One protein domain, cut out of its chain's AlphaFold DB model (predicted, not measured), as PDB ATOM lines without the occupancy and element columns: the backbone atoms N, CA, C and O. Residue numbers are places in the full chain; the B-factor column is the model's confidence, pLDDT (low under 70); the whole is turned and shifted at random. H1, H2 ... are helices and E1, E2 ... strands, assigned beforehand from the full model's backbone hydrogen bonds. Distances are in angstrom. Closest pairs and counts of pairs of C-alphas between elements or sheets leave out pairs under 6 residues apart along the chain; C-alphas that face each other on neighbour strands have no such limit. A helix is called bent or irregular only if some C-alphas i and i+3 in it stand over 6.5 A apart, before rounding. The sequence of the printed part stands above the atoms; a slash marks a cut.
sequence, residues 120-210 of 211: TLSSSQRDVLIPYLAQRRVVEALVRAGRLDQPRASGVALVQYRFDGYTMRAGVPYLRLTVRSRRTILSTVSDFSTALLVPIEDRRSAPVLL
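AT A GLANCE: This is residues 120 to 210 of the 211 residues of the protein "PilZ domain-containing protein" of bacterium (UniProt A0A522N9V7). Three long antiparallel strands, E1, E2 and E3, make one narrow, twisted and bent sheet that runs the length of the domain, and two helices, H1 and H2, lie over one face of it. H1 is over E1, H2 is over the side of E2 and E3, and after E3 the last residues fold back so that 208 to 209 pair with 196 to 197. The printed part has 91 residues, with two named helices and then three named strands along it in the order H1 H2 E1 E2 E3; the sheet's order is E1 - E2 - E3, and the class is mixed, helices and strands. The whole is compact, with a radius of gyration of the C-alphas of 13.0 A, yet elongated, spanning 44 by 24 by 23 A.

HOW THE PARTS SIT: Start with H1, residues 123 to 129, which is on the sheet at a height of 9.7 A, over a local plane fitted to just 6 C-alphas. It lies over E1, residues 160 to 169, and runs along the strands, at 6 degrees to E1 on the local plane; the closest C-alphas of the two, those of Arg 126 and Tyr 161, are 7.3 A apart. Next comes H2, residues 132 to 144, on the same face; H1 and H2 meet only through their link. Look at Ala 134 of H2 and Val 198 of E3, residues 188 to 199: their C-alphas, the closest of the two elements, are 7.2 A apart. H2 and E2, residues 172 to 185, are near each other, with 8 pairs of C-alphas within 10 A. In both helices every O i to N i+4 pair is within hydrogen-bond range. E1, E2 and E3 form a meander, each strand the antiparallel neighbour of the one before. In the hairpin E1 and E2, at 146 degrees, N 162 and O 178 are within hydrogen-bond range at 2.8 A; in the hairpin E2 and E3, at 167 degrees, so are N 179 and O 194, at 2.8 A. E1 bends by 66 degrees at residue 165, E2 by 54 degrees at 176 and E3 by 51 degrees at 195.

IN THESE COORDINATES: Find C-alpha 123 at (214.137, 252.420, 332.113), where H1 begins its 10.0 A; H2 then spans 18.5 A. E1 is 24.2 A long; E2 runs 36.6 A from C-alpha 172 at (216.809, 271.505, 348.535). E3 covers 33.3 A and ends at C-alpha 199, (216.227, 268.456, 342.228).

THE WHOLE: The two C-alphas farthest apart, those of Gly 171 and Ser 187, are 44.0 A apart. The printed part has no cut. The link from H2 to E1, 15 residues, is long; the other three are tight. Mean pLDDT of the printed part is 88.8, and residues 153 to 156 are under 70.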
ATOM      1  N   THR A 120     223.085 250.881 338.171       91.06
ATOM      2  CA  THR A 120     222.501 251.393 336.931       91.06
ATOM      3  C   THR A 120     220.983 251.284 337.014       91.06
ATOM      4  O   THR A 120     220.457 250.241 337.394       91.06
ATOM      5  N   LEU A 121     220.282 252.357 336.664       90.00
ATOM      6  CA  LEU A 121     218.826 252.380 336.631       90.00
ATOM      7  C   LEU A 121     218.321 251.737 335.336       90.00
ATOM      8  O   LEU A 121     218.748 252.115 334.243       90.00
ATOM      9  N   SER A 122     217.370 250.813 335.454       89.19
ATOM     10  CA  SER A 122     216.545 250.383 334.323       89.19
ATOM     11  C   SER A 122     215.657 251.535 333.831       89.19
ATOM     12  O   SER A 122     215.453 252.525 334.537       89.19
ATOM     13  N   SER A 123     215.070 251.409 332.637       86.62
ATOM     14  CA  SER A 123     214.137 252.420 332.113       86.62
ATOM     15  C   SER A 123     212.954 252.662 333.059       86.62
ATOM     16  O   SER A 123     212.622 253.810 333.337       86.62
ATOM     17  N   SER A 124     212.375 251.600 333.635       85.00
ATOM     18  CA  SER A 124     211.260 251.725 334.585       85.00
ATOM     19  C   SER A 124     211.682 252.414 335.883       85.00
ATOM     20  O   SER A 124     210.980 253.294 336.374       85.00
ATOM     21  N   GLN A 125     212.856 252.075 336.418       87.25
ATOM     22  CA  GLN A 125     213.418 252.716 337.607       87.25
ATOM     23  C   GLN A 125     213.720 254.200 337.371       87.25
ATOM     24  O   GLN A 125     213.390 255.046 338.204       87.25
ATOM     25  N   ARG A 126     214.320 254.519 336.221       89.00
ATOM     26  CA  ARG A 126     214.618 255.885 335.787       89.00
ATOM     27  C   ARG A 126     213.346 256.716 335.683       89.00
ATOM     28  O   ARG A 126     213.327 257.820 336.208       89.00
ATOM     29  N   ASP A 127     212.303 256.201 335.042       86.75
ATOM     30  CA  ASP A 127     211.069 256.958 334.805       86.75
ATOM     31  C   ASP A 127     210.275 257.194 336.100       86.75
ATOM     32  O   ASP A 127     209.597 258.215 336.238       86.75
ATOM     33  N   VAL A 128     210.422 256.300 337.086       84.12
ATOM     34  CA  VAL A 128     209.890 256.489 338.444       84.12
ATOM     35  C   VAL A 128     210.676 257.551 339.221       84.12
ATOM     36  O   VAL A 128     210.067 258.402 339.870       84.12
ATOM     37  N   LEU A 129     212.013 257.515 339.179       85.06
ATOM     38  CA  LEU A 129     212.859 258.429 339.958       85.06
ATOM     39  C   LEU A 129     212.977 259.824 339.348       85.06
ATOM     40  O   LEU A 129     212.990 260.821 340.067       85.06
ATOM     41  N   ILE A 130     213.113 259.889 338.030       88.94
ATOM     42  CA  ILE A 130     213.483 261.087 337.289       88.94
ATOM     43  C   ILE A 130     212.328 261.398 336.339       88.94
ATOM     44  O   ILE A 130     212.209 260.765 335.288       88.94
ATOM     45  N   PRO A 131     211.464 262.377 336.662       86.69
ATOM     46  CA  PRO A 131     210.372 262.760 335.778       86.69
ATOM     47  C   PRO A 131     210.882 263.135 334.383       86.69
ATOM     48  O   PRO A 131     211.943 263.744 334.254       86.69
ATOM     49  N   TYR A 132     210.095 262.853 333.344       88.00
ATOM     50  CA  TYR A 132     210.472 263.086 331.941       88.00
ATOM     51  C   TYR A 132     211.069 264.482 331.668       88.00
ATOM     52  O   TYR A 132     212.105 264.604 331.019       88.00
ATOM     53  N   LEU A 133     210.469 265.545 332.221       87.94
ATOM     54  CA  LEU A 133     210.990 266.911 332.070       87.94
ATOM     55  C   LEU A 133     212.390 267.089 332.677       87.94
ATOM     56  O   LEU A 133     213.218 267.790 332.103       87.94
ATOM     57  N   ALA A 134     212.676 266.440 333.807       90.38
ATOM     58  CA  ALA A 134     214.003 266.467 334.412       90.38
ATOM     59  C   ALA A 134     215.013 265.677 333.563       90.38
ATOM     60  O   ALA A 134     216.126 266.155 333.358       90.38
ATOM     61  N   GLN A 135     214.613 264.530 332.995       91.25
ATOM     62  CA  GLN A 135     215.458 263.770 332.061       91.25
ATOM     63  C   GLN A 135     215.836 264.611 330.832       91.25
ATOM     64  O   GLN A 135     217.003 264.651 330.444       91.25
ATOM     65  N   ARG A 136     214.874 265.344 330.249       90.50
ATOM     66  CA  ARG A 136     215.139 266.262 329.127       90.50
ATOM     67  C   ARG A 136     216.165 267.333 329.482       90.50
ATOM     68  O   ARG A 136     217.087 267.565 328.710       90.50
ATOM     69  N   ARG A 137     216.058 267.938 330.665       91.50
ATOM     70  CA  ARG A 137     217.029 268.948 331.107       91.50
ATOM     71  C   ARG A 137     218.412 268.385 331.381       91.50
ATOM     72  O   ARG A 137     219.394 269.085 331.166       91.50
ATOM     73  N   VAL A 138     218.504 267.142 331.854       93.00
ATOM     74  CA  VAL A 138     219.795 266.452 331.970       93.00
ATOM     75  C   VAL A 138     220.439 266.329 330.595       93.00
ATOM     76  O   VAL A 138     221.598 266.697 330.436       93.00
ATOM     77  N   VAL A 139     219.680 265.892 329.590       93.12
ATOM     78  CA  VAL A 139     220.159 265.814 328.204       93.12
ATOM     79  C   VAL A 139     220.601 267.189 327.691       93.12
ATOM     80  O   VAL A 139     221.717 267.316 327.198       93.12
ATOM     81  N   GLU A 140     219.792 268.234 327.874       92.62
ATOM     82  CA  GLU A 140     220.138 269.611 327.480       92.62
ATOM     83  C   GLU A 140     221.417 270.117 328.170       92.62
ATOM     84  O   GLU A 140     222.261 270.743 327.526       92.62
ATOM     85  N   ALA A 141     221.596 269.823 329.462       93.56
ATOM     86  CA  ALA A 141     222.800 270.184 330.206       93.56
ATOM     87  C   ALA A 141     224.044 269.449 329.682       93.56
ATOM     88  O   ALA A 141     225.098 270.065 329.533       93.56
ATOM     89  N   LEU A 142     223.924 268.157 329.352       94.31
ATOM     90  CA  LEU A 142     225.021 267.368 328.782       94.31
ATOM     91  C   LEU A 142     225.408 267.847 327.380       94.31
ATOM     92  O   LEU A 142     226.599 267.937 327.086       94.31
ATOM     93  N   VAL A 143     224.430 268.195 326.538       93.62
ATOM     94  CA  VAL A 143     224.692 268.763 325.208       93.62
ATOM     95  C   VAL A 143     225.400 270.108 325.328       93.62
ATOM     96  O   VAL A 143     226.435 270.316 324.698       93.62
ATOM     97  N   ARG A 144     224.904 271.002 326.195       94.06
ATOM     98  CA  ARG A 144     225.530 272.311 326.440       94.06
ATOM     99  C   ARG A 144     226.967 272.179 326.946       94.06
ATOM    100  O   ARG A 144     227.819 272.970 326.565       94.06
ATOM    101  N   ALA A 145     227.236 271.174 327.775       94.19
ATOM    102  CA  ALA A 145     228.574 270.868 328.272       94.19
ATOM    103  C   ALA A 145     229.464 270.135 327.246       94.19
ATOM    104  O   ALA A 145     230.592 269.773 327.573       94.19
ATOM    105  N   GLY A 146     228.969 269.863 326.033       93.19
ATOM    106  CA  GLY A 146     229.707 269.144 324.995       93.19
ATOM    107  C   GLY A 146     229.954 267.666 325.310       93.19
ATOM    108  O   GLY A 146     230.868 267.075 324.736       93.19
ATOM    109  N   ARG A 147     229.161 267.067 326.209       93.19
ATOM    110  CA  ARG A 147     229.290 265.673 326.681       93.19
ATOM    111  C   ARG A 147     228.298 264.707 326.023       93.19
ATOM    112  O   ARG A 147     228.289 263.518 326.341       93.19
ATOM    113  N   LEU A 148     227.434 265.209 325.145       92.88
ATOM    114  CA  LEU A 148     226.417 264.454 324.416       92.88
ATOM    115  C   LEU A 148     226.088 265.193 323.111       92.88
ATOM    116  O   LEU A 148     226.087 266.424 323.094       92.88
ATOM    117  N   ASP A 149     225.807 264.464 322.034       89.12
ATOM    118  CA  ASP A 149     225.335 265.071 320.784       89.12
ATOM    119  C   ASP A 149     223.866 265.500 320.887       89.12
ATOM    120  O   ASP A 149     223.079 264.915 321.635       89.12
ATOM    121  N   GLN A 150     223.477 266.517 320.111       87.75
ATOM    122  CA  GLN A 150     222.085 266.960 320.056       87.75
ATOM    123  C   GLN A 150     221.194 265.781 319.611       87.75
ATOM    124  O   GLN A 150     221.396 265.242 318.518       87.75
ATOM    125  N   PRO A 151     220.200 265.366 320.419       84.88
ATOM    126  CA  PRO A 151     219.324 264.264 320.049       84.88
ATOM    127  C   PRO A 151     218.505 264.644 318.815       84.88
ATOM    128  O   PRO A 151     218.055 265.785 318.683       84.88
ATOM    129  N   ARG A 152     218.265 263.679 317.922       80.62
ATOM    130  CA  ARG A 152     217.322 263.863 316.809       80.62
ATOM    131  C   ARG A 152     215.912 264.097 317.368       80.62
ATOM    132  O   ARG A 152     215.561 263.535 318.403       80.62
ATOM    133  N   ALA A 153     215.100 264.884 316.660       65.31
ATOM    134  CA  ALA A 153     213.799 265.382 317.128       65.31
ATOM    135  C   ALA A 153     212.799 264.305 317.612       65.31
ATOM    136  O   ALA A 153     211.860 264.635 318.330       65.31
ATOM    137  N   SER A 154     212.992 263.032 317.254       58.25
ATOM    138  CA  SER A 154     212.092 261.919 317.582       58.25
ATOM    139  C   SER A 154     212.566 260.989 318.712       58.25
ATOM    140  O   SER A 154     211.862 260.028 319.014       58.25
ATOM    141  N   GLY A 155     213.721 261.231 319.355       58.09
ATOM    142  CA  GLY A 155     214.288 260.292 320.337       58.09
ATOM    143  C   GLY A 155     214.794 260.927 321.634       58.09
ATOM    144  O   GLY A 155     215.472 261.953 321.623       58.09
ATOM    145  N   VAL A 156     214.523 260.270 322.769       59.53
ATOM    146  CA  VAL A 156     215.257 260.515 324.023       59.53
ATOM    147  C   VAL A 156     216.688 260.028 323.814       59.53
ATOM    148  O   VAL A 156     216.891 258.899 323.370       59.53
ATOM    149  N   ALA A 157     217.680 260.866 324.119       72.56
ATOM    150  CA  ALA A 157     219.078 260.470 324.014       72.56
ATOM    151  C   ALA A 157     219.333 259.174 324.798       72.56
ATOM    152  O   ALA A 157     218.927 259.060 325.959       72.56
ATOM    153  N   LEU A 158     220.022 258.214 324.178       79.25
ATOM    154  CA  LEU A 158     220.450 256.993 324.853       79.25
ATOM    155  C   LEU A 158     221.578 257.339 325.827       79.25
ATOM    156  O   LEU A 158     222.756 257.323 325.483       79.25
ATOM    157  N   VAL A 159     221.188 257.683 327.049       91.69
ATOM    158  CA  VAL A 159     222.093 257.877 328.178       91.69
ATOM    159  C   VAL A 159     221.777 256.855 329.258       91.69
ATOM    160  O   VAL A 159     220.616 256.501 329.492       91.69
ATOM    161  N   GLN A 160     222.819 256.378 329.928       94.19
ATOM    162  CA  GLN A 160     222.682 255.427 331.020       94.19
ATOM    163  C   GLN A 160     222.810 256.171 332.347       94.19
ATOM    164  O   GLN A 160     223.819 256.821 332.612       94.19
ATOM    165  N   TYR A 161     221.783 256.058 333.188       95.12
ATOM    166  CA  TYR A 161     221.775 256.646 334.522       95.12
ATOM    167  C   TYR A 161     222.273 255.628 335.539       95.12
ATOM    168  O   TYR A 161     221.808 254.489 335.578       95.12
ATOM    169  N   ARG A 162     223.181 256.062 336.399       94.94
ATOM    170  CA  ARG A 162     223.571 255.370 337.619       94.94
ATOM    171  C   ARG A 162     223.126 256.210 338.805       94.94
ATOM    172  O   ARG A 162     223.350 257.419 338.828       94.94
ATOM    173  N   PHE A 163     222.461 255.576 339.759       92.50
ATOM    174  CA  PHE A 163     222.003 256.237 340.970       92.50
ATOM    175  C   PHE A 163     223.092 256.187 342.033       92.50
ATOM    176  O   PHE A 163     223.472 255.109 342.470       92.50
ATOM    177  N   ASP A 164     223.581 257.343 342.472       91.81
ATOM    178  CA  ASP A 164     224.665 257.442 343.456       91.81
ATOM    179  C   ASP A 164     224.173 257.890 344.839       91.81
ATOM    180  O   ASP A 164     224.974 258.091 345.752       91.81
ATOM    181  N   GLY A 165     222.858 258.009 345.025       91.12
ATOM    182  CA  GLY A 165     222.243 258.338 346.303       91.12
ATOM    183  C   GLY A 165     221.460 259.643 346.275       91.12
ATOM    184  O   GLY A 165     221.042 260.148 345.232       91.12
ATOM    185  N   TYR A 166     221.265 260.189 347.463       92.44
ATOM    186  CA  TYR A 166     220.592 261.457 347.683       92.44
ATOM    187  C   TYR A 166     221.564 262.438 348.327       92.44
ATOM    188  O   TYR A 166     222.481 262.016 349.033       92.44
ATOM    189  N   THR A 167     221.358 263.730 348.097       93.81
ATOM    190  CA  THR A 167     222.051 264.777 348.852       93.81
ATOM    191  C   THR A 167     221.160 265.999 349.021       93.81
ATOM    192  O   THR A 167     220.293 266.244 348.179       93.81
ATOM    193  N   MET A 168     221.350 266.762 350.086       91.69
ATOM    194  CA  MET A 168     220.712 268.058 350.275       91.69
ATOM    195  C   MET A 168     221.713 269.184 350.008       91.69
ATOM    196  O   MET A 168     222.877 269.098 350.391       91.69
ATOM    197  N   ARG A 169     221.266 270.237 349.319       90.44
ATOM    198  CA  ARG A 169     222.071 271.441 349.094       90.44
ATOM    199  C   ARG A 169     221.212 272.675 349.289       90.44
ATOM    200  O   ARG A 169     220.264 272.884 348.533       90.44
ATOM    201  N   ALA A 170     221.581 273.496 350.269       88.56
ATOM    202  CA  ALA A 170     220.852 274.709 350.634       88.56
ATOM    203  C   ALA A 170     219.367 274.414 350.924       88.56
ATOM    204  O   ALA A 170     218.477 275.108 350.436       88.56
ATOM    205  N   GLY A 171     219.103 273.329 351.665       85.31
ATOM    206  CA  GLY A 171     217.750 272.891 352.019       85.31
ATOM    207  C   GLY A 171     216.939 272.254 350.883       85.31
ATOM    208  O   GLY A 171     215.815 271.814 351.115       85.31
ATOM    209  N   VAL A 172     217.480 272.164 349.663       89.38
ATOM    210  CA  VAL A 172     216.809 271.505 348.535       89.38
ATOM    211  C   VAL A 172     217.323 270.070 348.403       89.38
ATOM    212  O   VAL A 172     218.535 269.867 348.294       89.38
ATOM    213  N   PRO A 173     216.445 269.051 348.395       90.50
ATOM    214  CA  PRO A 173     216.860 267.669 348.204       90.50
ATOM    215  C   PRO A 173     217.090 267.355 346.718       90.50
ATOM    216  O   PRO A 173     216.254 267.639 345.853       90.50
ATOM    217  N   TYR A 174     218.208 266.694 346.437       93.94
ATOM    218  CA  TYR A 174     218.637 266.267 345.112       93.94
ATOM    219  C   TYR A 174     218.827 264.748 345.047       93.94
ATOM    220  O   TYR A 174     219.281 264.099 345.992       93.94
ATOM    221  N   LEU A 175     218.536 264.184 343.876       93.56
ATOM    222  CA  LEU A 175     219.094 262.908 343.445       93.56
ATOM    223  C   LEU A 175     220.528 263.149 342.994       93.56
ATOM    224  O   LEU A 175     220.772 264.007 342.144       93.56
ATOM    225  N   ARG A 176     221.461 262.358 343.514       95.06
ATOM    226  CA  ARG A 176     222.831 262.299 343.018       95.06
ATOM    227  C   ARG A 176     222.920 261.186 341.986       95.06
ATOM    228  O   ARG A 176     222.630 260.028 342.285       95.06
ATOM    229  N   LEU A 177     223.301 261.545 340.768       95.81
ATOM    230  CA  LEU A 177     223.354 260.629 339.637       95.81
ATOM    231  C   LEU A 177     224.697 260.740 338.927       95.81
ATOM    232  O   LEU A 177     225.268 261.825 338.844       95.81
ATOM    233  N   THR A 178     225.128 259.641 338.323       96.69
ATOM    234  CA  THR A 178     226.155 259.639 337.285       96.69
ATOM    235  C   THR A 178     225.499 259.260 335.971       96.69
ATOM    236  O   THR A 178     224.847 258.222 335.866       96.69
ATOM    237  N   VAL A 179     225.670 260.093 334.951       96.25
ATOM    238  CA  VAL A 179     225.153 259.833 333.610       96.25
ATOM    239  C   VAL A 179     226.304 259.486 332.688       96.25
ATOM    240  O   VAL A 179     227.239 260.273 332.522       96.25
ATOM    241  N   ARG A 180     226.223 258.295 332.097       95.75
ATOM    242  CA  ARG A 180     227.107 257.878 331.016       95.75
ATOM    243  C   ARG A 180     226.497 258.281 329.685       95.75
ATOM    244  O   ARG A 180     225.352 257.923 329.388       95.75
ATOM    245  N   SER A 181     227.267 259.026 328.910       94.06
ATOM    246  CA  SER A 181     226.892 259.516 327.588       94.06
ATOM    247  C   SER A 181     228.019 259.274 326.598       94.06
ATOM    248  O   SER A 181     229.178 259.120 326.977       94.06
ATOM    249  N   ARG A 182     227.661 259.243 325.318       91.06
ATOM    250  CA  ARG A 182     228.592 259.072 324.209       91.06
ATOM    251  C   ARG A 182     228.428 260.229 323.239       91.06
ATOM    252  O   ARG A 182     227.304 260.668 322.994       91.06
ATOM    253  N   ARG A 183     229.544 260.700 322.692       90.69
ATOM    254  CA  ARG A 183     229.591 261.738 321.665       90.69
ATOM    255  C   ARG A 183     230.492 261.293 320.523       90.69
ATOM    256  O   ARG A 183     231.563 260.751 320.787       90.69
ATOM    257  N   THR A 184     230.093 261.556 319.285       86.38
ATOM    258  CA  THR A 184     230.903 261.234 318.104       86.38
ATOM    259  C   THR A 184     231.287 262.513 317.370       86.38
ATOM    260  O   THR A 184     230.437 263.191 316.802       86.38
ATOM    261  N   ILE A 185     232.581 262.837 317.345       86.88
ATOM    262  CA  ILE A 185     233.125 264.010 316.650       86.88
ATOM    263  C   ILE A 185     234.085 263.517 315.573       86.88
ATOM    264  O   ILE A 185     235.075 262.871 315.899       86.88
ATOM    265  N   LEU A 186     233.809 263.822 314.300       85.00
ATOM    266  CA  LEU A 186     234.699 263.498 313.172       85.00
ATOM    267  C   LEU A 186     235.195 262.039 313.214       85.00
ATOM    268  O   LEU A 186     236.393 261.785 313.179       85.00
ATOM    269  N   SER A 187     234.268 261.084 313.352       86.06
ATOM    270  CA  SER A 187     234.516 259.634 313.513       86.06
ATOM    271  C   SER A 187     235.209 259.177 314.809       86.06
ATOM    272  O   SER A 187     235.291 257.978 315.057       86.06
ATOM    273  N   THR A 188     235.611 260.096 315.689       88.88
ATOM    274  CA  THR A 188     236.122 259.765 317.026       88.88
ATOM    275  C   THR A 188     234.971 259.656 318.018       88.88
ATOM    276  O   THR A 188     234.196 260.598 318.192       88.88
ATOM    277  N   VAL A 189     234.867 258.510 318.691       89.00
ATOM    278  CA  VAL A 189     233.883 258.276 319.754       89.00
ATOM    279  C   VAL A 189     234.509 258.619 321.103       89.00
ATOM    280  O   VAL A 189     235.558 258.092 321.456       89.00
ATOM    281  N   SER A 190     233.862 259.500 321.859       92.19
ATOM    282  CA  SER A 190     234.229 259.847 323.234       92.19
ATOM    283  C   SER A 190     233.115 259.431 324.188       92.19
ATOM    284  O   SER A 190     231.955 259.804 323.997       92.19
ATOM    285  N   ASP A 191     233.470 258.676 325.225       93.50
ATOM    286  CA  ASP A 191     232.564 258.311 326.311       93.50
ATOM    287  C   ASP A 191     232.791 259.246 327.509       93.50
ATOM    288  O   ASP A 191     233.922 259.519 327.910       93.50
ATOM    289  N   PHE A 192     231.703 259.731 328.099       95.06
ATOM    290  CA  PHE A 192     231.721 260.630 329.247       95.06
ATOM    291  C   PHE A 192     231.014 259.986 330.434       95.06
ATOM    292  O   PHE A 192     229.996 259.308 330.285       95.06
ATOM    293  N   SER A 193     231.518 260.264 331.635       95.94
ATOM    294  CA  SER A 193     230.867 259.931 332.899       95.94
ATOM    295  C   SER A 193     230.665 261.220 333.683       95.94
ATOM    296  O   SER A 193     231.626 261.814 334.162       95.94
ATOM    297  N   THR A 194     229.421 261.685 333.772       96.69
ATOM    298  CA  THR A 194     229.098 262.995 334.347       96.69
ATOM    299  C   THR A 194     228.303 262.845 335.627       96.69
ATOM    300  O   THR A 194     227.157 262.401 335.587       96.69
ATOM    301  N   ALA A 195     228.887 263.253 336.750       96.94
ATOM    302  CA  ALA A 195     228.159 263.380 338.002       96.94
ATOM    303  C   ALA A 195     227.266 264.631 337.966       96.94
ATOM    304  O   ALA A 195     227.679 265.691 337.493       96.94
ATOM    305  N   LEU A 196     226.030 264.515 338.444       96.50
ATOM    306  CA  LEU A 196     225.082 265.622 338.489       96.50
ATOM    307  C   LEU A 196     224.064 265.475 339.619       96.50
ATOM    308  O   LEU A 196     223.824 264.383 340.142       96.50
ATOM    309  N   LEU A 197     223.446 266.599 339.970       95.88
ATOM    310  CA  LEU A 197     222.366 266.692 340.943       95.88
ATOM    311  C   LEU A 197     221.054 267.036 340.239       95.88
ATOM    312  O   LEU A 197     220.981 268.042 339.531       95.88
ATOM    313  N   VAL A 198     220.010 266.236 340.460       94.31
ATOM    314  CA  VAL A 198     218.651 266.504 339.956       94.31
ATOM    315  C   VAL A 198     217.728 266.857 341.121       94.31
ATOM    316  O   VAL A 198     217.560 266.025 342.012       94.31
ATOM    317  N   PRO A 199     217.116 268.051 341.143       92.31
ATOM    318  CA  PRO A 199     216.227 268.456 342.228       92.31
ATOM    319  C   PRO A 199     214.982 267.560 342.286       92.31
ATOM    320  O   PRO A 199     214.367 267.259 341.260       92.31
ATOM    321  N   ILE A 200     214.604 267.133 343.493       88.75
ATOM    322  CA  ILE A 200     213.472 266.212 343.709       88.75
ATOM    323  C   ILE A 200     212.139 266.964 343.765       88.75
ATOM    324  O   ILE A 200     211.121 266.482 343.262       88.75
ATOM    325  N   GLU A 201     212.132 268.138 344.395       81.44
ATOM    326  CA  GLU A 201     210.910 268.905 344.655       81.44
ATOM    327  C   GLU A 201     210.659 269.976 343.598       81.44
ATOM    328  O   GLU A 201     209.544 270.077 343.079       81.44
ATOM    329  N   ASP A 202     211.700 270.711 343.211       79.62
ATOM    330  CA  ASP A 202     211.595 271.713 342.163       79.62
ATOM    331  C   ASP A 202     211.842 271.101 340.780       79.62
ATOM    332  O   ASP A 202     212.945 271.100 340.231       79.62
ATOM    333  N   ARG A 203     210.753 270.625 340.175       70.31
ATOM    334  CA  ARG A 203     210.750 270.102 338.804       70.31
ATOM    335  C   ARG A 203     210.984 271.169 337.739       70.31
ATOM    336  O   ARG A 203     210.931 270.824 336.559       70.31
ATOM    337  N   ARG A 204     211.186 272.447 338.080       75.81
ATOM    338  CA  ARG A 204     211.533 273.531 337.142       75.81
ATOM    339  C   ARG A 204     213.012 273.898 337.176       75.81
ATOM    340  O   ARG A 204     213.527 274.357 336.159       75.81
ATOM    341  N   SER A 205     213.693 273.592 338.271       84.19
ATOM    342  CA  SER A 205     215.132 273.787 338.382       84.19
ATOM    343  C   SER A 205     215.921 272.931 337.382       84.19
ATOM    344  O   SER A 205     215.517 271.827 336.985       84.19
ATOM    345  N   ALA A 206     217.045 273.485 336.931       86.50
ATOM    346  CA  ALA A 206     217.996 272.792 336.074       86.50
ATOM    347  C   ALA A 206     218.856 271.822 336.905       86.50
ATOM    348  O   ALA A 206     219.129 272.097 338.077       86.50
ATOM    349  N   PRO A 207     219.294 270.692 336.325       91.06
ATOM    350  CA  PRO A 207     220.272 269.835 336.974       91.06
ATOM    351  C   PRO A 207     221.606 270.572 337.124       91.06
ATOM    352  O   PRO A 207     221.999 271.356 336.258       91.06
ATOM    353  N   VAL A 208     222.317 270.288 338.211       94.06
ATOM    354  CA  VAL A 208     223.643 270.857 338.474       94.06
ATOM    355  C   VAL A 208     224.692 269.826 338.091       94.06
ATOM    356  O   VAL A 208     224.751 268.767 338.710       94.06
ATOM    357  N   LEU A 209     225.514 270.122 337.086       93.06
ATOM    358  CA  LEU A 209     226.672 269.288 336.769       93.06
ATOM    359  C   LEU A 209     227.736 269.473 337.852       93.06
ATOM    360  O   LEU A 209     228.023 270.597 338.265       93.06
ATOM    361  N   LEU A 210     228.291 268.363 338.321       92.19
ATOM    362  CA  LEU A 210     229.425 268.354 339.232       92.19
ATOM    363  C   LEU A 210     230.688 268.212 338.376       92.19
ATOM    364  O   LEU A 210     230.752 267.327 337.516       92.19
TER     365      LEU A 210